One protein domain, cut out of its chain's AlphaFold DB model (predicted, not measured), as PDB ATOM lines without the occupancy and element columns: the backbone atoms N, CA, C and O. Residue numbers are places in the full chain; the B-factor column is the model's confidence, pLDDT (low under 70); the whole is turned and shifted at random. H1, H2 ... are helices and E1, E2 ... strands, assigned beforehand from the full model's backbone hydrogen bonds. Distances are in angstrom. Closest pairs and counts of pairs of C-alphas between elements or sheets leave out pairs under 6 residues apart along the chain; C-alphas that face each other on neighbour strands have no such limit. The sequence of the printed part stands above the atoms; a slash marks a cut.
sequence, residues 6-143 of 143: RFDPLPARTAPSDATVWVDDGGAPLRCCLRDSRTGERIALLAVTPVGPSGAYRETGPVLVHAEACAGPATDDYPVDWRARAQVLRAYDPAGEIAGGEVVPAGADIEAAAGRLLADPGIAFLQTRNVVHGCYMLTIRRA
ATOM      1  N   ARG A   6      58.125  53.604 103.483       94.38
ATOM      2  CA  ARG A   6      58.750  52.830 102.415       94.38
ATOM      3  C   ARG A   6      60.264  52.919 102.548       94.38
ATOM      4  O   ARG A   6      60.811  54.007 102.745       94.38
ATOM      5  N   PHE A   7      60.931  51.786 102.379       93.75
ATOM      6  CA  PHE A   7      62.374  51.637 102.516       93.75
ATOM      7  C   PHE A   7      62.999  51.324 101.158       93.75
ATOM      8  O   PHE A   7      62.750  50.278 100.568       93.75
ATOM      9  N   ASP A   8      63.804  52.247 100.641       89.06
ATOM     10  CA  ASP A   8      64.326  52.170  99.280       89.06
ATOM     11  C   ASP A   8      65.748  51.607  99.231       89.06
ATOM     12  O   ASP A   8      66.695  52.327  99.588       89.06
ATOM     13  N   PRO A   9      65.938  50.360  98.751       79.81
ATOM     14  CA  PRO A   9      67.266  49.790  98.591       79.81
ATOM     15  C   PRO A   9      68.074  50.561  97.546       79.81
ATOM     16  O   PRO A   9      67.556  51.351  96.750       79.81
ATOM     17  N   LEU A  10      69.378  50.296  97.518       78.12
ATOM     18  CA  LEU A  10      70.235  50.815  96.461       78.12
ATOM     19  C   LEU A  10      69.733  50.321  95.088       78.12
ATOM     20  O   LEU A  10      69.471  49.125  94.943       78.12
ATOM     21  N   PRO A  11      69.644  51.186  94.060       65.00
ATOM     22  CA  PRO A  11      69.204  50.757  92.731       65.00
ATOM     23  C   PRO A  11      70.146  49.730  92.085       65.00
ATOM     24  O   PRO A  11      69.691  48.844  91.364       65.00
ATOM     25  N   ALA A  12      71.457  49.839  92.341       64.81
ATOM     26  CA  ALA A  12      72.460  48.934  91.787       64.81
ATOM     27  C   ALA A  12      72.480  47.600  92.552       64.81
ATOM     28  O   ALA A  12      72.774  47.552  93.747       64.81
ATOM     29  N   ARG A  13      72.175  46.508  91.844       64.94
ATOM     30  CA  ARG A  13      72.102  45.140  92.398       64.94
ATOM     31  C   ARG A  13      73.317  44.271  92.063       64.94
ATOM     32  O   ARG A  13      73.313  43.092  92.399       64.94
ATOM     33  N   THR A  14      74.324  44.848  91.409       65.25
ATOM     34  CA  THR A  14      75.566  44.190  90.983       65.25
ATOM     35  C   THR A  14      76.730  45.166  91.053       65.25
ATOM     36  O   THR A  14      76.570  46.344  90.720       65.25
ATOM     37  N   ALA A  15      77.903  44.671  91.436       74.69
ATOM     38  CA  ALA A  15      79.141  45.425  91.319       74.69
ATOM     39  C   ALA A  15      79.560  45.574  89.838       74.69
ATOM     40  O   ALA A  15      79.308  44.663  89.043       74.69
ATOM     41  N   PRO A  16      80.184  46.697  89.437       78.56
ATOM     42  CA  PRO A  16      80.866  46.786  88.157       78.56
ATOM     43  C   PRO A  16      82.071  45.834  88.141       78.56
ATOM     44  O   PRO A  16      82.598  45.445  89.185       78.56
ATOM     45  N   SER A  17      82.503  45.441  86.943       75.81
ATOM     46  CA  SER A  17      83.529  44.407  86.751       75.81
ATOM     47  C   SER A  17      84.913  44.770  87.303       75.81
ATOM     48  O   SER A  17      85.743  43.885  87.473       75.81
ATOM     49  N   ASP A  18      85.173  46.054  87.545       81.88
ATOM     50  CA  ASP A  18      86.423  46.597  88.081       81.88
ATOM     51  C   ASP A  18      86.384  46.851  89.597       81.88
ATOM     52  O   ASP A  18      87.361  47.339  90.166       81.88
ATOM     53  N   ALA A  19      85.281  46.515  90.274       86.94
ATOM     54  CA  ALA A  19      85.184  46.683  91.717       86.94
ATOM     55  C   ALA A  19      86.140  45.742  92.465       86.94
ATOM     56  O   ALA A  19      86.310  44.573  92.115       86.94
ATOM     57  N   THR A  20      86.706  46.234  93.566       89.31
ATOM     58  CA  THR A  20      87.435  45.389  94.515       89.31
ATOM     59  C   THR A  20      86.473  44.383  95.137       89.31
ATOM     60  O   THR A  20      85.509  44.785  95.789       89.31
ATOM     61  N   VAL A  21      86.758  43.089  94.959       94.75
ATOM     62  CA  VAL A  21      85.969  41.971  95.495       94.75
ATOM     63  C   VAL A  21      86.803  41.151  96.470       94.75
ATOM     64  O   VAL A  21      87.957  40.826  96.186       94.75
ATOM     65  N   TRP A  22      86.203  40.761  97.591       97.06
ATOM     66  CA  TRP A  22      86.798  39.841  98.559       97.06
ATOM     67  C   TRP A  22      85.742  38.892  99.130       97.06
ATOM     68  O   TRP A  22      84.543  39.067  98.910       97.06
ATOM     69  N   VAL A  23      86.207  37.859  99.830       97.62
ATOM     70  CA  VAL A  23      85.356  36.960 100.616       97.62
ATOM     71  C   VAL A  23      85.264  37.522 102.027       97.62
ATOM     72  O   VAL A  23      86.292  37.725 102.670       97.62
ATOM     73  N   ASP A  24      84.047  37.793 102.474       97.69
ATOM     74  CA  ASP A  24      83.772  38.443 103.750       97.69
ATOM     75  C   ASP A  24      83.642  37.436 104.903       97.69
ATOM     76  O   ASP A  24      83.222  36.290 104.705       97.69
ATOM     77  N   ASP A  25      83.986  37.859 106.118       97.06
ATOM     78  CA  ASP A  25      83.830  37.063 107.339       97.06
ATOM     79  C   ASP A  25      82.433  37.190 107.972       97.06
ATOM     80  O   ASP A  25      82.069  36.354 108.804       97.06
ATOM     81  N   GLY A  26      81.601  38.119 107.494       96.94
ATOM     82  CA  GLY A  26      80.208  38.313 107.882       96.94
ATOM     83  C   GLY A  26      79.976  39.598 108.680       96.94
ATOM     84  O   GLY A  26      80.881  40.173 109.278       96.94
ATOM     85  N   GLY A  27      78.722  40.052 108.734       95.81
ATOM     86  CA  GLY A  27      78.337  41.242 109.507       95.81
ATOM     87  C   GLY A  27      78.522  42.571 108.764       95.81
ATOM     88  O   GLY A  27      78.326  43.643 109.348       95.81
ATOM     89  N   ALA A  28      78.880  42.528 107.483       95.75
ATOM     90  CA  ALA A  28      79.043  43.702 106.647       95.75
ATOM     91  C   ALA A  28      77.676  44.147 106.079       95.75
ATOM     92  O   ALA A  28      76.997  43.354 105.427       95.75
ATOM     93  N   PRO A  29      77.235  45.402 106.289       95.19
ATOM     94  CA  PRO A  29      75.879  45.815 105.917       95.19
ATOM     95  C   PRO A  29      75.705  45.958 104.394       95.19
ATOM     96  O   PRO A  29      76.184  46.922 103.791       95.19
ATOM     97  N   LEU A  30      74.991  45.034 103.749       94.88
ATOM     98  CA  LEU A  30      74.835  44.992 102.291       94.88
ATOM     99  C   LEU A  30      73.655  45.839 101.808       94.88
ATOM    100  O   LEU A  30      72.496  45.592 102.136       94.88
ATOM    101  N   ARG A  31      73.930  46.817 100.941       94.06
ATOM    102  CA  ARG A  31      72.937  47.790 100.446       94.06
ATOM    103  C   ARG A  31      72.033  47.262  99.332       94.06
ATOM    104  O   ARG A  31      70.977  47.836  99.081       94.06
ATOM    105  N   CYS A  32      72.431  46.177  98.669       92.56
ATOM    106  CA  CYS A  32      71.679  45.579  97.565       92.56
ATOM    107  C   CYS A  32      70.496  44.714  98.031       92.56
ATOM    108  O   CYS A  32      69.526  44.569  97.296       92.56
ATOM    109  N   CYS A  33      70.574  44.136  99.233       92.69
ATOM    110  CA  CYS A  33      69.558  43.235  99.792       92.69
ATOM    111  C   CYS A  33      69.135  43.583 101.221       92.69
ATOM    112  O   CYS A  33      68.274  42.908 101.771       92.69
ATOM    113  N   LEU A  34      69.719  44.638 101.795       94.12
ATOM    114  CA  LEU A  34      69.354  45.177 103.099       94.12
ATOM    115  C   LEU A  34      69.407  44.133 104.228       94.12
ATOM    116  O   LEU A  34      68.484  43.990 105.021       94.12
ATOM    117  N   ARG A  35      70.521  43.405 104.279       94.25
ATOM    118  CA  ARG A  35      70.903  42.491 105.361       94.25
ATOM    119  C   ARG A  35      72.406  42.562 105.569       94.25
ATOM    120  O   ARG A  35      73.117  43.136 104.739       94.25
ATOM    121  N   ASP A  36      72.897  41.954 106.629       96.69
ATOM    122  CA  ASP A  36      74.331  41.764 106.781       96.69
ATOM    123  C   ASP A  36      74.828  40.591 105.922       96.69
ATOM    124  O   ASP A  36      74.087  39.652 105.607       96.69
ATOM    125  N   SER A  37      76.087  40.664 105.492       97.00
ATOM    126  CA  SER A  37      76.787  39.561 104.835       97.00
ATOM    127  C   SER A  37      76.920  38.360 105.774       97.00
ATOM    128  O   SER A  37      76.973  38.486 107.000       97.00
ATOM    129  N   ARG A  38      77.010  37.172 105.182       97.38
ATOM    130  CA  ARG A  38      77.363  35.927 105.867       97.38
ATOM    131  C   ARG A  38      78.802  35.556 105.537       97.38
ATOM    132  O   ARG A  38      79.290  35.863 104.452       97.38
ATOM    133  N   THR A  39      79.447  34.833 106.448       98.12
ATOM    134  CA  THR A  39      80.788  34.286 106.232       98.12
ATOM    135  C   THR A  39      80.859  33.517 104.912       98.12
ATOM    136  O   THR A  39      80.029  32.645 104.647       98.12
ATOM    137  N   GLY A  40      81.860  33.826 104.089       97.50
ATOM    138  CA  GLY A  40      82.071  33.179 102.794       97.50
ATOM    139  C   GLY A  40      81.380  33.867 101.614       97.50
ATOM    140  O   GLY A  40      81.614  33.474 100.470       97.50
ATOM    141  N   GLU A  41      80.557  34.894 101.844       96.75
ATOM    142  CA  GLU A  41      79.949  35.656 100.754       96.75
ATOM    143  C   GLU A  41      80.978  36.561 100.066       96.75
ATOM    144  O   GLU A  41      81.821  37.189 100.707       96.75
ATOM    145  N   ARG A  42      80.904  36.630  98.733       96.69
ATOM    146  CA  ARG A  42      81.728  37.530  97.924       96.69
ATOM    147  C   ARG A  42      81.059  38.893  97.861       96.69
ATOM    148  O   ARG A  42      79.930  39.017  97.378       96.69
ATOM    149  N   ILE A  43      81.750  39.916  98.344       96.44
ATOM    150  CA  ILE A  43      81.218  41.279  98.413       96.44
ATOM    151  C   ILE A  43      82.158  42.260  97.721       96.44
ATOM    152  O   ILE A  43      83.330  41.963  97.495       96.44
ATOM    153  N   ALA A  44      81.619  43.421  97.366       95.38
ATOM    154  CA  ALA A  44      82.332  44.484  96.680       95.38
ATOM    155  C   ALA A  44      82.083  45.843  97.339       95.38
ATOM    156  O   ALA A  44      81.002  46.092  97.883       95.38
ATOM    157  N   LEU A  45      83.068  46.737  97.232       92.81
ATOM    158  CA  LEU A  45      82.966  48.126  97.681       92.81
ATOM    159  C   LEU A  45      82.684  49.052  96.499       92.81
ATOM    160  O   LEU A  45      83.478  49.115  95.564       92.81
ATOM    161  N   LEU A  46      81.586  49.805  96.564       90.94
ATOM    162  CA  LEU A  46      81.182  50.749  95.521       90.94
ATOM    163  C   LEU A  46      81.159  52.178  96.045       90.94
ATOM    164  O   LEU A  46      80.704  52.423  97.159       90.94
ATOM    165  N   ALA A  47      81.554  53.131  95.205       91.38
ATOM    166  CA  ALA A  47      81.254  54.539  95.423       91.38
ATOM    167  C   ALA A  47      79.845  54.837  94.893       91.38
ATOM    168  O   ALA A  47      79.585  54.676  93.700       91.38
ATOM    169  N   VAL A  48      78.926  55.259  95.763       89.88
ATOM    170  CA  VAL A  48      77.546  55.576  95.368       89.88
ATOM    171  C   VAL A  48      77.156  56.977  95.806       89.88
ATOM    172  O   VAL A  48      77.375  57.362  96.952       89.88
ATOM    173  N   THR A  49      76.530  57.708  94.883       92.12
ATOM    174  CA  THR A  49      75.758  58.923  95.151       92.12
ATOM    175  C   THR A  49      74.278  58.547  95.310       92.12
ATOM    176  O   THR A  49      73.638  58.196  94.314       92.12
ATOM    177  N   PRO A  50      73.700  58.578  96.522       91.62
ATOM    178  CA  PRO A  50      72.281  58.286  96.711       91.62
ATOM    179  C   PRO A  50      71.393  59.321  96.012       91.62
ATOM    180  O   PRO A  50      71.713  60.508  95.975       91.62
ATOM    181  N   VAL A  51      70.240  58.885  95.504       90.88
ATOM    182  CA  VAL A  51      69.243  59.786  94.905       90.88
ATOM    183  C   VAL A  51      68.558  60.613  95.996       90.88
ATOM    184  O   VAL A  51      68.164  60.071  97.030       90.88
ATOM    185  N   GLY A  52      68.361  61.907  95.740       93.31
ATOM    186  CA  GLY A  52      67.600  62.813  96.602       93.31
ATOM    187  C   GLY A  52      68.375  64.085  96.955       93.31
ATOM    188  O   GLY A  52      67.943  65.156  96.538       93.31
ATOM    189  N   PRO A  53      69.507  63.995  97.683       94.06
ATOM    190  CA  PRO A  53      70.292  65.163  98.060       94.06
ATOM    191  C   PRO A  53      70.803  65.920  96.834       94.06
ATOM    192  O   PRO A  53      71.202  65.310  95.835       94.06
ATOM    193  N   SER A  54      70.823  67.245  96.924       92.81
ATOM    194  CA  SER A  54      71.203  68.130  95.824       92.81
ATOM    195  C   SER A  54      72.338  69.078  96.232       92.81
ATOM    196  O   SER A  54      72.746  69.134  97.395       92.81
ATOM    197  N   GLY A  55      72.908  69.789  95.253       93.62
ATOM    198  CA  GLY A  55      73.941  70.798  95.499       93.62
ATOM    199  C   GLY A  55      75.118  70.275  96.330       93.62
ATOM    200  O   GLY A  55      75.650  69.195  96.063       93.62
ATOM    201  N   ALA A  56      75.509  71.044  97.350       94.12
ATOM    202  CA  ALA A  56      76.606  70.709  98.260       94.12
ATOM    203  C   ALA A  56      76.320  69.491  99.159       94.12
ATOM    204  O   ALA A  56      77.253  68.891  99.687       94.12
ATOM    205  N   TYR A  57      75.052  69.097  99.313       94.56
ATOM    206  CA  TYR A  57      74.657  67.917 100.086       94.56
ATOM    207  C   TYR A  57      74.673  66.626  99.266       94.56
ATOM    208  O   TYR A  57      74.500  65.539  99.821       94.56
ATOM    209  N   ARG A  58      74.899  66.715  97.950       94.38
ATOM    210  CA  ARG A  58      75.074  65.546  97.093       94.38
ATOM    211  C   ARG A  58      76.453  64.932  97.319       94.38
ATOM    212  O   ARG A  58      77.446  65.324  96.716       94.38
ATOM    213  N   GLU A  59      76.490  63.936  98.185       91.56
ATOM    214  CA  GLU A  59      77.698  63.206  98.560       91.56
ATOM    215  C   GLU A  59      77.810  61.847  97.860       91.56
ATOM    216  O   GLU A  59      76.818  61.207  97.511       91.56
ATOM    217  N   THR A  60      79.052  61.411  97.671       92.94
ATOM    218  CA  THR A  60      79.393  60.070  97.192       92.94
ATOM    219  C   THR A  60      80.177  59.368  98.283       92.94
ATOM    220  O   THR A  60      81.149  59.927  98.787       92.94
ATOM    221  N   GLY A  61      79.764  58.159  98.649       91.56
ATOM    222  CA  GLY A  61      80.392  57.409  99.731       91.56
ATOM    223  C   GLY A  61      80.478  55.912  99.450       91.56
ATOM    224  O   GLY A  61      79.798  55.414  98.548       91.56
ATOM    225  N   PRO A  62      81.318  55.193 100.212       92.38
ATOM    226  CA  PRO A  62      81.487  53.760 100.052       92.38
ATOM    227  C   PRO A  62      80.265  52.993 100.577       92.38
ATOM    228  O   PRO A  62      79.770  53.250 101.677       92.38
ATOM    229  N   VAL A  63      79.796  52.015  99.805       93.31
ATOM    230  CA  VAL A  63      78.759  51.057 100.207       93.31
ATOM    231  C   VAL A  63      79.172  49.641  99.827       93.31
ATOM    232  O   VAL A  63      79.842  49.428  98.820       93.31
ATOM    233  N   LEU A  64      78.745  48.673 100.632       94.06
ATOM    234  CA  LEU A  64      78.981  47.257 100.380       94.06
ATOM    235  C   LEU A  64      77.778  46.629  99.681       94.06
ATOM    236  O   LEU A  64      76.628  46.893 100.050       94.06
ATOM    237  N   VAL A  65      78.045  45.788  98.688       94.38
ATOM    238  CA  VAL A  65      77.056  44.982  97.955       94.38
ATOM    239  C   VAL A  65      77.620  43.587  97.685       94.38
ATOM    240  O   VAL A  65      78.821  43.374  97.832       94.38
ATOM    241  N   HIS A  66      76.784  42.641  97.259       94.19
ATOM    242  CA  HIS A  66      77.289  41.382  96.708       94.19
ATOM    243  C   HIS A  66      78.078  41.626  95.415       94.19
ATOM    244  O   HIS A  66      77.727  42.506  94.623       94.19
ATOM    245  N   ALA A  67      79.125  40.831  95.198       93.94
ATOM    246  CA  ALA A  67      79.877  40.856  93.948       93.94
ATOM    247  C   ALA A  67      79.006  40.383  92.769       93.94
ATOM    248  O   ALA A  67      79.041  40.971  91.690       93.94
ATOM    249  N   GLU A  68      78.178  39.362  92.993       89.81
ATOM    250  CA  GLU A  68      77.217  38.837  92.028       89.81
ATOM    251  C   GLU A  68      75.795  39.388  92.248       89.81
ATOM    252  O   GLU A  68      75.463  39.949  93.296       89.81
ATOM    253  N   ALA A  69      74.922  39.216  91.248       87.75
ATOM    254  CA  ALA A  69      73.522  39.623  91.351       87.75
ATOM    255  C   ALA A  69      72.814  38.898  92.506       87.75
ATOM    256  O   ALA A  69      72.924  37.681  92.654       87.75
ATOM    257  N   CYS A  70      72.034  39.642  93.291       88.75
ATOM    258  CA  CYS A  70      71.219  39.091  94.374       88.75
ATOM    259  C   CYS A  70      69.729  39.406  94.176       88.75
ATOM    260  O   CYS A  70      69.372  40.364  93.487       88.75
ATOM    261  N   ALA A  71      68.858  38.624  94.821       89.75
ATOM    262  CA  ALA A  71      67.400  38.781  94.733       89.75
ATOM    263  C   ALA A  71      66.891  40.133  95.277       89.75
ATOM    264  O   ALA A  71      65.803  40.581  94.923       89.75
ATOM    265  N   GLY A  72      67.702  40.820  96.085       90.81
ATOM    266  CA  GLY A  72      67.319  42.044  96.774       90.81
ATOM    267  C   GLY A  72      66.746  41.791  98.167       90.81
ATOM    268  O   GLY A  72      66.970  40.714  98.724       90.81
ATOM    269  N   PRO A  73      66.070  42.797  98.748       92.31
ATOM    270  CA  PRO A  73      65.408  42.664 100.042       92.31
ATOM    271  C   PRO A  73      64.352  41.561 100.022       92.31
ATOM    272  O   PRO A  73      63.629  41.410  99.039       92.31
ATOM    273  N   ALA A  74      64.280  40.790 101.107       91.62
ATOM    274  CA  ALA A  74      63.281  39.734 101.272       91.62
ATOM    275  C   ALA A  74      61.923  40.269 101.762       91.62
ATOM    276  O   ALA A  74      60.906  39.603 101.579       91.62
ATOM    277  N   THR A  75      61.917  41.446 102.391       92.31
ATOM    278  CA  THR A  75      60.723  42.149 102.869       92.31
ATOM    279  C   THR A  75      60.837  43.638 102.547       92.31
ATOM    280  O   THR A  75      61.926  44.128 102.235       92.31
ATOM    281  N   ASP A  76      59.716  44.347 102.652       91.19
ATOM    282  CA  ASP A  76      59.652  45.807 102.543       91.19
ATOM    283  C   ASP A  76      59.826  46.494 103.909       91.19
ATOM    284  O   ASP A  76      59.488  47.664 104.045       91.19
ATOM    285  N   ASP A  77      60.319  45.787 104.931       93.06
ATOM    286  CA  ASP A  77      60.500  46.324 106.282       93.06
ATOM    287  C   ASP A  77      61.891  46.932 106.482       93.06
ATOM    288  O   ASP A  77      62.826  46.734 105.697       93.06
ATOM    289  N   TYR A  78      62.066  47.626 107.607       94.38
ATOM    290  CA  TYR A  78      63.392  48.037 108.031       94.38
ATOM    291  C   TYR A  78      64.289  46.811 108.350       94.38
ATOM    292  O   TYR A  78      63.855  45.918 109.091       94.38
ATOM    293  N   PRO A  79      65.554  46.776 107.880       95.06
ATOM    294  CA  PRO A  79      66.459  45.633 108.041       95.06
ATOM    295  C   PRO A  79      66.686  45.206 109.486       95.06
ATOM    296  O   PRO A  79      67.229  45.963 110.295       95.06
ATOM    297  N   VAL A  80      66.334  43.956 109.799       95.06
ATOM    298  CA  VAL A  80      66.462  43.405 111.155       95.06
ATOM    299  C   VAL A  80      67.908  43.436 111.660       95.06
ATOM    300  O   VAL A  80      68.148  43.901 112.775       95.06
ATOM    301  N   ASP A  81      68.874  43.071 110.812       95.44
ATOM    302  CA  ASP A  81      70.303  43.026 111.156       95.44
ATOM    303  C   ASP A  81      70.872  44.412 111.508       95.44
ATOM    304  O   ASP A  81      71.885  44.543 112.197       95.44
ATOM    305  N   TRP A  82      70.223  45.488 111.055       95.56
ATOM    306  CA  TRP A  82      70.709  46.854 111.261       95.56
ATOM    307  C   TRP A  82      70.115  47.519 112.501       95.56
ATOM    308  O   TRP A  82      70.621  48.557 112.927       95.56
ATOM    309  N   ARG A  83      69.096  46.920 113.130       95.00
ATOM    310  CA  ARG A  83      68.454  47.464 114.342       95.00
ATOM    311  C   ARG A  83      69.404  47.551 115.529       95.00
ATOM    312  O   ARG A  83      69.297  48.464 116.339       95.00
ATOM    313  N   ALA A  84      70.371  46.641 115.616       94.62
ATOM    314  CA  ALA A  84      71.391  46.652 116.662       94.62
ATOM    315  C   ALA A  84      72.460  47.750 116.464       94.62
ATOM    316  O   ALA A  84      73.392  47.855 117.259       94.62
ATOM    317  N   ARG A  85      72.354  48.571 115.410       95.31
ATOM    318  CA  ARG A  85      73.316  49.625 115.077       95.31
ATOM    319  C   ARG A  85      72.720  50.988 115.405       95.31
ATOM    320  O   ARG A  85      71.606  51.292 114.989       95.31
ATOM    321  N   ALA A  86      73.494  51.831 116.085       97.44
ATOM    322  CA  ALA A  86      73.167  53.249 116.158       97.44
ATOM    323  C   ALA A  86      73.300  53.873 114.762       97.44
ATOM    324  O   ALA A  86      74.239  53.561 114.019       97.44
ATOM    325  N   GLN A  87      72.363  54.744 114.402       97.69
ATOM    326  CA  GLN A  87      72.264  55.318 113.063       97.69
ATOM    327  C   GLN A  87      71.879  56.786 113.117       97.69
ATOM    328  O   GLN A  87      71.178  57.222 114.019       97.69
ATOM    329  N   VAL A  88      72.306  57.552 112.121       98.31
ATOM    330  CA  VAL A  88      71.792  58.905 111.900       98.31
ATOM    331  C   VAL A  88      70.619  58.819 110.935       98.31
ATOM    332  O   VAL A  88      70.782  58.294 109.836       98.31
ATOM    333  N   LEU A  89      69.470  59.377 111.309       98.38
ATOM    334  CA  LEU A  89      68.426  59.772 110.372       98.38
ATOM    335  C   LEU A  89      68.706  61.204 109.940       98.38
ATOM    336  O   LEU A  89      68.611  62.125 110.744       98.38
ATOM    337  N   ARG A  90      69.068  61.404 108.674       98.31
ATOM    338  CA  ARG A  90      69.234  62.740 108.095       98.31
ATOM    339  C   ARG A  90      68.007  63.071 107.259       98.31
ATOM    340  O   ARG A  90      67.687  62.318 106.342       98.31
ATOM    341  N   ALA A  91      67.339  64.166 107.590       98.56
ATOM    342  CA  ALA A  91      66.110  64.598 106.950       98.56
ATOM    343  C   ALA A  91      66.405  65.614 105.847       98.56
ATOM    344  O   ALA A  91      67.203  66.532 106.049       98.56
ATOM    345  N   TYR A  92      65.759  65.438 104.698       98.56
ATOM    346  CA  TYR A  92      65.908  66.321 103.549       98.56
ATOM    347  C   TYR A  92      64.569  66.902 103.130       98.56
ATOM    348  O   TYR A  92      63.552  66.205 103.168       98.56
ATOM    349  N   ASP A  93      64.580  68.156 102.701       98.19
ATOM    350  CA  ASP A  93      63.420  68.836 102.132       98.19
ATOM    351  C   ASP A  93      63.186  68.448 100.648       98.19
ATOM    352  O   ASP A  93      63.945  67.649 100.080       98.19
ATOM    353  N   PRO A  94      62.139  68.976  99.981       97.81
ATOM    354  CA  PRO A  94      61.895  68.710  98.562       97.81
ATOM    355  C   PRO A  94      62.986  69.219  97.610       97.81
ATOM    356  O   PRO A  94      63.075  68.721  96.489       97.81
ATOM    357  N   ALA A  95      63.801  70.193  98.026       97.25
ATOM    358  CA  ALA A  95      64.932  70.691  97.249       97.25
ATOM    359  C   ALA A  95      66.178  69.799  97.400       97.25
ATOM    360  O   ALA A  95      67.134  69.951  96.638       97.25
ATOM    361  N   GLY A  96      66.167  68.838  98.328       97.50
ATOM    362  CA  GLY A  96      67.299  67.965  98.624       97.50
ATOM    363  C   GLY A  96      68.316  68.600  99.574       97.50
ATOM    364  O   GLY A  96      69.459  68.135  99.624       97.50
ATOM    365  N   GLU A  97      67.919  69.634 100.317       97.69
ATOM    366  CA  GLU A  97      68.721  70.265 101.363       97.69
ATOM    367  C   GLU A  97      68.495  69.594 102.717       97.69
ATOM    368  O   GLU A  97      67.428  69.039 102.979       97.69
ATOM    369  N   ILE A  98      69.510  69.601 103.589       97.75
ATOM    370  CA  ILE A  98      69.368  69.048 104.941       97.75
ATOM    371  C   ILE A  98      68.456  69.967 105.755       97.75
ATOM    372  O   ILE A  98      68.840  71.081 106.097       97.75
ATOM    373  N   ALA A  99      67.289  69.455 106.131       97.88
ATOM    374  CA  ALA A  99      66.294  70.169 106.930       97.88
ATOM    375  C   ALA A  99      66.245  69.700 108.394       97.88
ATOM    376  O   ALA A  99      65.535  70.268 109.218       97.88
ATOM    377  N   GLY A 100      67.018  68.670 108.743       97.75
ATOM    378  CA  GLY A 100      67.151  68.205 110.118       97.75
ATOM    379  C   GLY A 100      67.795  66.831 110.219       97.75
ATOM    380  O   GLY A 100      68.321  66.275 109.250       97.75
ATOM    381  N   GLY A 101      67.738  66.259 111.413       97.25
ATOM    382  CA  GLY A 101      68.150  64.887 111.646       97.25
ATOM    383  C   GLY A 101      68.281  64.554 113.122       97.25
ATOM    384  O   GLY A 101      68.273  65.438 113.976       97.25
ATOM    385  N   GLU A 102      68.419  63.269 113.411       98.06
ATOM    386  CA  GLU A 102      68.664  62.771 114.759       98.06
ATOM    387  C   GLU A 102      69.518  61.503 114.745       98.06
ATOM    388  O   GLU A 102      69.581  60.782 113.747       98.06
ATOM    389  N   VAL A 103      70.182  61.228 115.866       98.50
ATOM    390  CA  VAL A 103      70.827  59.934 116.104       98.50
ATOM    391  C   VAL A 103      69.799  59.013 116.751       98.50
ATOM    392  O   VAL A 103      69.283  59.317 117.822       98.50
ATOM    393  N   VAL A 104      69.542  57.874 116.123       98.25
ATOM    394  CA  VAL A 104      68.758  56.768 116.669       98.25
ATOM    395  C   VAL A 104      69.728  55.799 117.353       98.25
ATOM    396  O   VAL A 104      70.605  55.246 116.678       98.25
ATOM    397  N   PRO A 105      69.638  55.606 118.681       98.12
ATOM    398  CA  PRO A 105      70.488  54.659 119.398       98.12
ATOM    399  C   PRO A 105      70.299  53.217 118.915       98.12
ATOM    400  O   PRO A 105      69.249  52.851 118.391       98.12
ATOM    401  N   ALA A 106      71.307  52.374 119.141       97.19
ATOM    402  CA  ALA A 106      71.202  50.942 118.877       97.19
ATOM    403  C   ALA A 106      70.015  50.324 119.639       97.19
ATOM    404  O   ALA A 106      69.845  50.572 120.832       97.19
ATOM    405  N   GLY A 107      69.208  49.518 118.949       96.69
ATOM    406  CA  GLY A 107      68.028  48.856 119.506       96.69
ATOM    407  C   GLY A 107      66.799  49.755 119.679       96.69
ATOM    408  O   GLY A 107      65.750  49.251 120.076       96.69
ATOM    409  N   ALA A 108      66.896  51.055 119.383       97.38
ATOM    410  CA  ALA A 108      65.739  51.941 119.384       97.38
ATOM    411  C   ALA A 108      64.864  51.735 118.133       97.38
ATOM    412  O   ALA A 108      65.317  51.233 117.102       97.38
ATOM    413  N   ASP A 109      63.599  52.142 118.236       96.38
ATOM    414  CA  ASP A 109      62.616  52.042 117.157       96.38
ATOM    415  C   ASP A 109      62.876  53.114 116.081       96.38
ATOM    416  O   ASP A 109      62.520  54.289 116.229       96.38
ATOM    417  N   ILE A 110      63.554  52.709 115.004       96.69
ATOM    418  CA  ILE A 110      63.918  53.599 113.900       96.69
ATOM    419  C   ILE A 110      62.709  53.978 113.047       96.69
ATOM    420  O   ILE A 110      62.685  55.074 112.492       96.69
ATOM    421  N   GLU A 111      61.692  53.126 112.964       96.44
ATOM    422  CA  GLU A 111      60.455  53.421 112.249       96.44
ATOM    423  C   GLU A 111      59.620  54.466 112.978       96.44
ATOM    424  O   GLU A 111      59.112  55.386 112.339       96.44
ATOM    425  N   ALA A 112      59.535  54.403 114.308       96.81
ATOM    426  CA  ALA A 112      58.890  55.449 115.097       96.81
ATOM    427  C   ALA A 112      59.609  56.800 114.937       96.81
ATOM    428  O   ALA A 112      58.964  57.832 114.718       96.81
ATOM    429  N   ALA A 113      60.945  56.795 114.989       97.62
ATOM    430  CA  ALA A 113      61.767  57.982 114.752       97.62
ATOM    431  C   ALA A 113      61.550  58.551 113.336       97.62
ATOM    432  O   ALA A 113      61.234  59.733 113.170       97.62
ATOM    433  N   ALA A 114      61.617  57.690 112.317       97.75
ATOM    434  CA  ALA A 114      61.398  58.062 110.925       97.75
ATOM    435  C   ALA A 114      59.978  58.588 110.677       97.75
ATOM    436  O   ALA A 114      59.814  59.616 110.023       97.75
ATOM    437  N   GLY A 115      58.958  57.930 111.230       97.56
ATOM    438  CA  GLY A 115      57.559  58.332 111.110       97.56
ATOM    439  C   GLY A 115      57.283  59.699 111.731       97.56
ATOM    440  O   GLY A 115      56.541  60.487 111.147       97.56
ATOM    441  N   ARG A 116      57.922  60.014 112.865       97.25
ATOM    442  CA  ARG A 116      57.846  61.333 113.507       97.25
ATOM    443  C   ARG A 116      58.510  62.423 112.667       97.25
ATOM    444  O   ARG A 116      57.914  63.481 112.506       97.25
ATOM    445  N   LEU A 117      59.700  62.178 112.113       98.00
ATOM    446  CA  LEU A 117      60.370  63.147 111.232       98.00
ATOM    447  C   LEU A 117      59.588  63.359 109.927       98.00
ATOM    448  O   LEU A 117      59.419  64.487 109.483       98.00
ATOM    449  N   LEU A 118      59.064  62.285 109.329       98.00
ATOM    450  CA  LEU A 118      58.274  62.340 108.094       98.00
ATOM    451  C   LEU A 118      56.829  62.818 108.302       98.00
ATOM    452  O   LEU A 118      56.113  62.992 107.313       98.00
ATOM    453  N   ALA A 119      56.383  63.023 109.544       96.44
ATOM    454  CA  ALA A 119      55.114  63.691 109.827       96.44
ATOM    455  C   ALA A 119      55.180  65.201 109.535       96.44
ATOM    456  O   ALA A 119      54.137  65.817 109.318       96.44
ATOM    457  N   ASP A 120      56.381  65.786 109.492       97.06
ATOM    458  CA  ASP A 120      56.585  67.146 109.005       97.06
ATOM    459  C   ASP A 120      56.472  67.172 107.462       97.06
ATOM    460  O   ASP A 120      57.262  66.509 106.772       97.06
ATOM    461  N   PRO A 121      55.507  67.917 106.885       95.88
ATOM    462  CA  PRO A 121      55.355  68.021 105.435       95.88
ATOM    463  C   PRO A 121      56.542  68.712 104.744       95.88
ATOM    464  O   PRO A 121      56.714  68.533 103.539       95.88
ATOM    465  N   GLY A 122      57.365  69.470 105.480       97.81
ATOM    466  CA  GLY A 122      58.598  70.077 104.981       97.81
ATOM    467  C   GLY A 122      59.721  69.069 104.722       97.81
ATOM    468  O   GLY A 122      60.638  69.365 103.964       97.81
ATOM    469  N   ILE A 123      59.642  67.860 105.287       98.44
ATOM    470  CA  ILE A 123      60.609  66.787 105.039       98.44
ATOM    471  C   ILE A 123      60.099  65.900 103.906       98.44
ATOM    472  O   ILE A 123      59.014  65.334 104.005       98.44
ATOM    473  N   ALA A 124      60.871  65.730 102.834       97.88
ATOM    474  CA  ALA A 124      60.527  64.895 101.681       97.88
ATOM    475  C   ALA A 124      60.971  63.432 101.836       97.88
ATOM    476  O   ALA A 124      60.239  62.518 101.453       97.88
ATOM    477  N   PHE A 125      62.166  63.199 102.378       98.19
ATOM    478  CA  PHE A 125      62.715  61.863 102.612       98.19
ATOM    479  C   PHE A 125      63.780  61.898 103.711       98.19
ATOM    480  O   PHE A 125      64.334  62.948 104.041       98.19
ATOM    481  N   LEU A 126      64.093  60.727 104.258       98.31
ATOM    482  CA  LEU A 126      65.207  60.534 105.180       98.31
ATOM    483  C   LEU A 126      66.268  59.657 104.528       98.31
ATOM    484  O   LEU A 126      65.949  58.768 103.742       98.31
ATOM    485  N   GLN A 127      67.525  59.842 104.910       97.31
ATOM    486  CA  GLN A 127      68.560  58.836 104.683       97.31
ATOM    487  C   GLN A 127      69.113  58.363 106.015       97.31
ATOM    488  O   GLN A 127      69.537  59.181 106.835       97.31
ATOM    489  N   THR A 128      69.144  57.046 106.207       96.88
ATOM    490  CA  THR A 128      69.861  56.439 107.321       96.88
ATOM    491  C   THR A 128      71.350  56.383 106.999       96.88
ATOM    492  O   THR A 128      71.753  56.182 105.843       96.88
ATOM    493  N   ARG A 129      72.189  56.612 108.010       96.19
ATOM    494  CA  ARG A 129      73.647  56.666 107.859       96.19
ATOM    495  C   ARG A 129      74.350  56.026 109.036       96.19
ATOM    496  O   ARG A 129      73.885  56.102 110.173       96.19
ATOM    497  N   ASN A 130      75.514  55.450 108.759       95.75
ATOM    498  CA  ASN A 130      76.396  54.965 109.809       95.75
ATOM    499  C   ASN A 130      76.910  56.147 110.654       95.75
ATOM    500  O   ASN A 130      77.355  57.146 110.092       95.75
ATOM    501  N   VAL A 131      76.872  56.024 111.984       96.56
ATOM    502  CA  VAL A 131      77.265  57.104 112.910       96.56
ATOM    503  C   VAL A 131      78.749  57.460 112.809       96.56
ATOM    504  O   VAL A 131      79.094  58.635 112.865       96.56
ATOM    505  N   VAL A 132      79.627  56.467 112.647       94.00
ATOM    506  CA  VAL A 132      81.086  56.666 112.680       94.00
ATOM    507  C   VAL A 132      81.619  57.059 111.306       94.00
ATOM    508  O   VAL A 132      82.372  58.016 111.173       94.00
ATOM    509  N   HIS A 133      81.217  56.326 110.269       91.81
ATOM    510  CA  HIS A 133      81.751  56.500 108.919       91.81
ATOM    511  C   HIS A 133      80.926  57.458 108.054       91.81
ATOM    512  O   HIS A 133      81.320  57.761 106.932       91.81
ATOM    513  N   GLY A 134      79.736  57.871 108.503       93.69
ATOM    514  CA  GLY A 134      78.831  58.750 107.753       93.69
ATOM    515  C   GLY A 134      78.215  58.131 106.493       93.69
ATOM    516  O   GLY A 134      77.385  58.769 105.846       93.69
ATOM    517  N   CYS A 135      78.589  56.895 106.144       93.38
ATOM    518  CA  CYS A 135      78.209  56.235 104.900       93.38
ATOM    519  C   CYS A 135      76.695  56.032 104.803       93.38
ATOM    520  O   CYS A 135      76.042  55.653 105.781       93.38
ATOM    521  N   TYR A 136      76.161  56.220 103.596       95.00
ATOM    522  CA  TYR A 136      74.765  55.951 103.266       95.00
ATOM    523  C   TYR A 136      74.376  54.503 103.593       95.00
ATOM    524  O   TYR A 136      75.112  53.564 103.279       95.00
ATOM    525  N   MET A 137      73.218  54.305 104.217       94.38
ATOM    526  CA  MET A 137      72.653  52.984 104.497       94.38
ATOM    527  C   MET A 137      71.395  52.741 103.664       94.38
ATOM    528  O   MET A 137      71.391  51.829 102.842       94.38
ATOM    529  N   LEU A 138      70.363  53.568 103.829       94.62
ATOM    530  CA  LEU A 138      69.052  53.367 103.208       94.62
ATOM    531  C   LEU A 138      68.302  54.692 103.084       94.62
ATOM    532  O   LEU A 138      68.520  55.598 103.886       94.62
ATOM    533  N   THR A 139      67.395  54.806 102.114       96.25
ATOM    534  CA  THR A 139      66.470  55.943 102.027       96.25
ATOM    535  C   THR A 139      65.101  55.526 102.549       96.25
ATOM    536  O   THR A 139      64.617  54.452 102.208       96.25
ATOM    537  N   ILE A 140      64.481  56.375 103.365       97.25
ATOM    538  CA  ILE A 140      63.128  56.180 103.894       97.25
ATOM    539  C   ILE A 140      62.221  57.268 103.321       97.25
ATOM    540  O   ILE A 140      62.565  58.454 103.357       97.25
ATOM    541  N   ARG A 141      61.061  56.872 102.803       96.75
ATOM    542  CA  ARG A 141      60.029  57.762 102.258       96.75
ATOM    543  C   ARG A 141      58.676  57.462 102.892       96.75
ATOM    544  O   ARG A 141      58.491  56.422 103.519       96.75
ATOM    545  N   ARG A 142      57.725  58.375 102.705       96.06
ATOM    546  CA  ARG A 142      56.303  58.070 102.897       96.06
ATOM    547  C   ARG A 142      55.869  57.076 101.813       96.06
ATOM    548  O   ARG A 142      56.295  57.235 100.666       96.06
ATOM    549  N   ALA A 143      55.109  56.053 102.199       88.31
ATOM    550  CA  ALA A 143      54.532  55.080 101.270       88.31
ATOM    551  C   ALA A 143      53.392  55.692 100.446       88.31
ATOM    552  O   ALA A 143      52.674  56.565 100.992       88.31
TER     553      ALA A 143
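AT A GLANCE: This is residues 6 to 143 of the 143 residues of the protein "DUF1203 domain-containing protein" of Geodermatophilaceae bacterium (UniProt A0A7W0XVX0). Little regular structure: a strongly twisted sheet, E1 - E8 - E7 - E5 - E6, with helix H1 packed on it, and a smaller sheet, E2 - E3 - E4, towards the other end, amid long loops. The printed part has 138 residues, 53 in named elements, ordered E1 E2 E3 E4 E5 E6 H1 E7 E8; it is mostly strand, both sheets antiparallel, and compact, with radius of gyration 14.7 A and spans of 43 by 32 by 27 A.

HOW THE PARTS SIT: E1, residues 6 to 8, neighbours E8, residues 136 to 142, with N 6 and O 141 at 2.8 A. E2, 21 to 23, E3, 42 to 48, and E4, 61 to 66, make two hairpins in a meander, each strand antiparallel to the one before; N 22 and O 43 are 3.1 A apart, N 46 and O 63 2.9 A. E5, 87 to 92, and E6, 98 to 104, are a hairpin, with N 89 and O 102 at 2.8 A. H1, 110 to 117, is on this sheet, C-alphas 89 and 114 closest to E5 at 7.3 A; every O i to N i+4 pair is within hydrogen-bond range. E7, 125 to 130, neighbours E5, N 90 and O 127 at 2.9 A, and forms a hairpin with E8, N 128 and O 138 at 2.8 A. E6, H1, E7 form a split strand-helix-strand unit, E5 between its strands, with a right-handed crossover.

IN THESE COORDINATES: E1 begins at C-alpha 6 (58.750, 52.830, 102.415); E8, 18.6 A long, ends at C-alpha 142 (56.303, 58.070, 102.897).

THE WHOLE: The printed part has no cut; links E1 to E2, E2 to E3, E3 to E4 and E4 to E5 are long. Residues 11 to 14 have pLDDT under 70.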